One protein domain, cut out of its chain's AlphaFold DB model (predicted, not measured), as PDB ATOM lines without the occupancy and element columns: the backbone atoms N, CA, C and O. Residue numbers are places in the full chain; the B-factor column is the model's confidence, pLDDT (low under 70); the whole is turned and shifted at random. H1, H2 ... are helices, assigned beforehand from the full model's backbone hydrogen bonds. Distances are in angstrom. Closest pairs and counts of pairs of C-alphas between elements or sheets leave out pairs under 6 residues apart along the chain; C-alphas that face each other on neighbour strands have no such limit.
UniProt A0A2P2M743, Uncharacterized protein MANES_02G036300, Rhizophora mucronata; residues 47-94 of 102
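AT A GLANCE: This is residues 47 to 94 of the 102 residues of the protein "Uncharacterized protein MANES_02G036300" of Rhizophora mucronata (UniProt A0A2P2M743). Two helices, H1 and then H2, make a loose helical hairpin: a long link folds the chain back, and H2 runs opposite ways to H1 at a steep tilt of 39 degrees, the two touching near their first residues, with residues 48 to 52 of H1 and 76 to 80 of H2. Residues 84 to 94, of which 84 to 93 belong to H2, stick out as a free arm at one end of the long axis, and at the opposite end residues 61 to 66 stand free where the chain turns. The printed part has 48 residues with two named helices and no named strand; the class is all helix. It is only just loose, close to extended, with a radius of gyration of the C-alphas of 14.0 A and spans of 45 by 19 by 14 A.

HOW THE PARTS SIT: H1, residues 47 to 62, and H2, residues 74 to 93, touch and form a helical hairpin. Their closest C-alphas, those of Trp 48 and Leu 76, are 5.6 A apart. H1 touches H2 with residues 48 to 52 alone, and H2 touches H1 with residues 76 to 80 alone. They run opposite ways at a steep tilt of 39 degrees. Every O i to N i+4 pair is within hydrogen-bond range in H1, and 14 of 16 are in H2.

IN THESE COORDINATES: H1 begins with C-alpha 47 at (38.038, 109.479, 15.017) and measures 22.8 A from first to last C-alpha. H2 measures 28.9 A, from C-alpha 74 at (27.920, 118.504, 21.037) to C-alpha 93 at (55.267, 126.669, 25.676).

THE WHOLE: The two C-alphas farthest apart, those of Asn 62 and Gly 94, are 45.0 A apart. Without the stretches that stand free, the body spans 25 by 16 by 10 A. The link from H1 to H2, 11 residues, is long. The printed part has no cut. Its mean pLDDT is 90.9, and residues 91 to 94 are under 70.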
ATOM      1  N   GLU A  47      39.325 110.192  15.031       95.44
ATOM      2  CA  GLU A  47      38.038 109.479  15.017       95.44
ATOM      3  C   GLU A  47      36.836 110.439  15.054       95.44
ATOM      4  O   GLU A  47      35.912 110.312  14.248       95.44
ATOM      5  N   TRP A  48      36.883 111.477  15.898       96.94
ATOM      6  CA  TRP A  48      35.840 112.510  15.934       96.94
ATOM      7  C   TRP A  48      35.638 113.184  14.570       96.94
ATOM      8  O   TRP A  48      34.521 113.570  14.228       96.94
ATOM      9  N   ARG A  49      36.695 113.315  13.756       95.88
ATOM     10  CA  ARG A  49      36.621 113.969  12.443       95.88
ATOM     11  C   ARG A  49      35.907 113.085  11.426       95.88
ATOM     12  O   ARG A  49      35.126 113.593  10.621       95.88
ATOM     13  N   GLU A  50      36.153 111.778  11.471       94.06
ATOM     14  CA  GLU A  50      35.407 110.794  10.685       94.06
ATOM     15  C   GLU A  50      33.921 110.804  11.068       94.06
ATOM     16  O   GLU A  50      33.056 110.935  10.197       94.06
ATOM     17  N   GLN A  51      33.627 110.751  12.371       95.50
ATOM     18  CA  GLN A  51      32.260 110.746  12.892       95.50
ATOM     19  C   GLN A  51      31.503 112.034  12.522       95.50
ATOM     20  O   GLN A  51      30.369 111.965  12.043       95.50
ATOM     21  N   MET A  52      32.140 113.209  12.627       95.94
ATOM     22  CA  MET A  52      31.548 114.482  12.185       95.94
ATOM     23  C   MET A  52      31.265 114.509  10.679       95.94
ATOM     24  O   MET A  52      30.229 115.029  10.251       95.94
ATOM     25  N   PHE A  53      32.161 113.957   9.851       93.69
ATOM     26  CA  PHE A  53      31.932 113.865   8.409       93.69
ATOM     27  C   PHE A  53      30.713 112.988   8.101       93.69
ATOM     28  O   PHE A  53      29.835 113.409   7.344       93.69
ATOM     29  N   ALA A  54      30.623 111.807   8.720       92.88
ATOM     30  CA  ALA A  54      29.499 110.892   8.546       92.88
ATOM     31  C   ALA A  54      28.164 111.532   8.969       92.88
ATOM     32  O   ALA A  54      27.225 111.565   8.168       92.88
ATOM     33  N   ALA A  55      28.110 112.133  10.164       94.38
ATOM     34  CA  ALA A  55      26.921 112.815  10.678       94.38
ATOM     35  C   ALA A  55      26.483 113.980   9.773       94.38
ATOM     36  O   ALA A  55      25.292 114.177   9.519       94.38
ATOM     37  N   THR A  56      27.442 114.724   9.214       94.19
ATOM     38  CA  THR A  56      27.158 115.815   8.269       94.19
ATOM     39  C   THR A  56      26.572 115.294   6.958       94.19
ATOM     40  O   THR A  56      25.640 115.896   6.424       94.19
ATOM     41  N   ILE A  57      27.095 114.188   6.415       93.38
ATOM     42  CA  ILE A  57      26.547 113.569   5.200       93.38
ATOM     43  C   ILE A  57      25.128 113.065   5.454       93.38
ATOM     44  O   ILE A  57      24.241 113.356   4.654       93.38
ATOM     45  N   GLU A  58      24.897 112.370   6.565       94.06
ATOM     46  CA  GLU A  58      23.571 111.886   6.950       94.06
ATOM     47  C   GLU A  58      22.567 113.037   7.086       94.06
ATOM     48  O   GLU A  58      21.516 113.030   6.440       94.06
ATOM     49  N   ARG A  59      22.912 114.088   7.840       95.25
ATOM     50  CA  ARG A  59      22.049 115.269   7.978       95.25
ATOM     51  C   ARG A  59      21.827 115.980   6.658       95.25
ATOM     52  O   ARG A  59      20.701 116.359   6.367       95.25
ATOM     53  N   ARG A  60      22.853 116.121   5.816       95.00
ATOM     54  CA  ARG A  60      22.686 116.707   4.483       95.00
ATOM     55  C   ARG A  60      21.723 115.891   3.622       95.00
ATOM     56  O   ARG A  60      21.033 116.484   2.807       95.00
ATOM     57  N   LEU A  61      21.681 114.566   3.759       94.88
ATOM     58  CA  LEU A  61      20.748 113.719   3.010       94.88
ATOM     59  C   LEU A  61      19.311 113.823   3.543       94.88
ATOM     60  O   LEU A  61      18.376 113.808   2.744       94.88
ATOM     61  N   ASN A  62      19.138 113.970   4.859       95.25
ATOM     62  CA  ASN A  62      17.824 113.997   5.513       95.25
ATOM     63  C   ASN A  62      17.205 115.406   5.623       95.25
ATOM     64  O   ASN A  62      15.986 115.557   5.556       95.25
ATOM     65  N   HIS A  63      18.032 116.442   5.763       94.50
ATOM     66  CA  HIS A  63      17.644 117.813   6.108       94.50
ATOM     67  C   HIS A  63      18.436 118.845   5.286       94.50
ATOM     68  O   HIS A  63      19.148 119.693   5.818       94.50
ATOM     69  N   LEU A  64      18.306 118.776   3.957       94.56
ATOM     70  CA  LEU A  64      19.031 119.613   2.983       94.56
ATOM     71  C   LEU A  64      19.058 121.118   3.300       94.56
ATOM     72  O   LEU A  64      20.079 121.760   3.052       94.56
ATOM     73  N   GLU A  65      17.960 121.667   3.820       96.19
ATOM     74  CA  GLU A  65      17.825 123.103   4.088       96.19
ATOM     75  C   GLU A  65      18.402 123.515   5.448       96.19
ATOM     76  O   GLU A  65      18.911 124.624   5.567       96.19
ATOM     77  N   THR A  66      18.361 122.636   6.458       95.94
ATOM     78  CA  THR A  66      18.700 122.999   7.848       95.94
ATOM     79  C   THR A  66      19.979 122.355   8.374       95.94
ATOM     80  O   THR A  66      20.476 122.789   9.405       95.94
ATOM     81  N   TYR A  67      20.594 121.394   7.669       94.94
ATOM     82  CA  TYR A  67      21.774 120.657   8.170       94.94
ATOM     83  C   TYR A  67      22.981 121.531   8.554       94.94
ATOM     84  O   TYR A  67      23.890 121.053   9.235       94.94
ATOM     85  N   ARG A  68      23.033 122.775   8.057       94.94
ATOM     86  CA  ARG A  68      24.081 123.752   8.380       94.94
ATOM     87  C   ARG A  68      23.804 124.567   9.631       94.94
ATOM     88  O   ARG A  68      24.752 125.152  10.134       94.94
ATOM     89  N   ASP A  69      22.551 124.632  10.060       96.56
ATOM     90  CA  ASP A  69      22.073 125.445  11.180       96.56
ATOM     91  C   ASP A  69      21.638 124.567  12.367       96.56
ATOM     92  O   ASP A  69      21.676 125.008  13.512       96.56
ATOM     93  N   GLU A  70      21.265 123.310  12.102       94.12
ATOM     94  CA  GLU A  70      20.772 122.342  13.079       94.12
ATOM     95  C   GLU A  70      21.678 121.099  13.125       94.12
ATOM     96  O   GLU A  70      21.866 120.389  12.128       94.12
ATOM     97  N   TRP A  71      22.248 120.823  14.300       93.62
ATOM     98  CA  TRP A  71      23.056 119.636  14.578       93.62
ATOM     99  C   TRP A  71      22.987 119.255  16.061       93.62
ATOM    100  O   TRP A  71      22.761 120.113  16.908       93.62
ATOM    101  N   ASP A  72      23.208 117.973  16.359       92.25
ATOM    102  CA  ASP A  72      23.257 117.413  17.720       92.25
ATOM    103  C   ASP A  72      24.582 116.657  17.911       92.25
ATOM    104  O   ASP A  72      24.644 115.458  18.167       92.25
ATOM    105  N   ASP A  73      25.676 117.379  17.668       94.38
ATOM    106  CA  ASP A  73      27.045 116.853  17.641       94.38
ATOM    107  C   ASP A  73      27.871 117.352  18.846       94.38
ATOM    108  O   ASP A  73      29.101 117.363  18.797       94.38
ATOM    109  N   ASP A  74      27.234 117.815  19.927       96.06
ATOM    110  CA  ASP A  74      27.920 118.504  21.037       96.06
ATOM    111  C   ASP A  74      29.065 117.676  21.650       96.06
ATOM    112  O   ASP A  74      30.109 118.217  22.034       96.06
ATOM    113  N   ALA A  75      28.903 116.350  21.694       96.38
ATOM    114  CA  ALA A  75      29.946 115.427  22.132       96.38
ATOM    115  C   ALA A  75      31.170 115.446  21.195       96.38
ATOM    116  O   ALA A  75      32.297 115.589  21.668       96.38
ATOM    117  N   LEU A  76      30.949 115.390  19.876       96.50
ATOM    118  CA  LEU A  76      32.006 115.433  18.856       96.50
ATOM    119  C   LEU A  76      32.717 116.787  18.842       96.50
ATOM    120  O   LEU A  76      33.941 116.855  18.754       96.50
ATOM    121  N   ILE A  77      31.957 117.875  18.990       96.50
ATOM    122  CA  ILE A  77      32.499 119.236  19.099       96.50
ATOM    123  C   ILE A  77      33.394 119.349  20.337       96.50
ATOM    124  O   ILE A  77      34.477 119.937  20.278       96.50
ATOM    125  N   SER A  78      32.967 118.777  21.461       96.81
ATOM    126  CA  SER A  78      33.750 118.771  22.697       96.81
ATOM    127  C   SER A  78      35.047 117.971  22.551       96.81
ATOM    128  O   SER A  78      36.101 118.440  22.986       96.81
ATOM    129  N   GLU A  79      34.996 116.807  21.901       97.56
ATOM    130  CA  GLU A  79      36.177 115.983  21.625       97.56
ATOM    131  C   GLU A  79      37.177 116.703  20.708       97.56
ATOM    132  O   GLU A  79      38.362 116.806  21.041       97.56
ATOM    133  N   ALA A  80      36.693 117.298  19.614       97.00
ATOM    134  CA  ALA A  80      37.506 118.100  18.704       97.00
ATOM    135  C   ALA A  80      38.206 119.256  19.437       97.00
ATOM    136  O   ALA A  80      39.414 119.464  19.302       97.00
ATOM    137  N   ASN A  81      37.469 119.986  20.280       96.50
ATOM    138  CA  ASN A  81      38.015 121.091  21.070       96.50
ATOM    139  C   ASN A  81      39.081 120.631  22.077       96.50
ATOM    140  O   ASN A  81      40.085 121.326  22.286       96.50
ATOM    141  N   ALA A  82      38.889 119.465  22.698       95.69
ATOM    142  CA  ALA A  82      39.873 118.876  23.600       95.69
ATOM    143  C   ALA A  82      41.167 118.509  22.857       95.69
ATOM    144  O   ALA A  82      42.264 118.756  23.367       95.69
ATOM    145  N   ASP A  83      41.059 117.984  21.634       95.25
ATOM    146  CA  ASP A  83      42.219 117.704  20.793       95.25
ATOM    147  C   ASP A  83      42.943 118.988  20.354       95.25
ATOM    148  O   ASP A  83      44.149 119.132  20.571       95.25
ATOM    149  N   PHE A  84      42.209 119.992  19.862       95.06
ATOM    150  CA  PHE A  84      42.780 121.282  19.454       95.06
ATOM    151  C   PHE A  84      43.531 122.001  20.581       95.06
ATOM    152  O   PHE A  84      44.563 122.640  20.343       95.06
ATOM    153  N   SER A  85      43.069 121.858  21.824       94.56
ATOM    154  CA  SER A  85      43.706 122.454  23.005       94.56
ATOM    155  C   SER A  85      45.154 121.982  23.213       94.56
ATOM    156  O   SER A  85      45.996 122.744  23.710       94.56
ATOM    157  N   LYS A  86      45.495 120.766  22.764       92.06
ATOM    158  CA  LYS A  86      46.870 120.238  22.796       92.06
ATOM    159  C   LYS A  86      47.811 121.092  21.945       92.06
ATOM    160  O   LYS A  86      48.938 121.371  22.337       92.06
ATOM    161  N   TYR A  87      47.346 121.579  20.798       87.19
ATOM    162  CA  TYR A  87      48.168 122.380  19.887       87.19
ATOM    163  C   TYR A  87      48.273 123.846  20.314       87.19
ATOM    164  O   TYR A  87      49.302 124.484  20.082       87.19
ATOM    165  N   ILE A  88      47.241 124.382  20.969       84.75
ATOM    166  CA  ILE A  88      47.253 125.751  21.504       84.75
ATOM    167  C   ILE A  88      48.222 125.854  22.688       84.75
ATOM    168  O   ILE A  88      49.053 126.761  22.726       84.75
ATOM    169  N   SER A  89      48.171 124.898  23.619       76.94
ATOM    170  CA  SER A  89      49.090 124.851  24.765       76.94
ATOM    171  C   SER A  89      50.551 124.681  24.332       76.94
ATOM    172  O   SER A  89      51.412 125.435  24.788       76.94
ATOM    173  N   ASN A  90      50.818 123.800  23.362       70.25
ATOM    174  CA  ASN A  90      52.161 123.588  22.810       70.25
ATOM    175  C   ASN A  90      52.754 124.838  22.129       70.25
ATOM    176  O   ASN A  90      53.966 125.058  22.179       70.25
ATOM    177  N   ARG A  91      51.919 125.691  21.515       62.84
ATOM    178  CA  ARG A  91      52.366 126.975  20.938       62.84
ATOM    179  C   ARG A  91      52.764 127.996  22.002       62.84
ATOM    180  O   ARG A  91      53.677 128.780  21.762       62.84
ATOM    181  N   ILE A  92      52.112 127.976  23.164       60.72
ATOM    182  CA  ILE A  92      52.417 128.884  24.277       60.72
ATOM    183  C   ILE A  92      53.729 128.473  24.966       60.72
ATOM    184  O   ILE A  92      54.522 129.337  25.328       60.72
ATOM    185  N   SER A  93      54.018 127.173  25.080       59.06
ATOM    186  CA  SER A  93      55.267 126.669  25.676       59.06
ATOM    187  C   SER A  93      56.501 126.748  24.764       59.06
ATOM    188  O   SER A  93      57.623 126.680  25.258       59.06
ATOM    189  N   GLY A  94      56.328 126.885  23.443       56.81
ATOM    190  CA  GLY A  94      57.425 126.980  22.464       56.81
ATOM    191  C   GLY A  94      57.960 128.399  22.208       56.81
ATOM    192  O   GLY A  94      58.856 128.581  21.383       56.81
TER     193      GLY A  94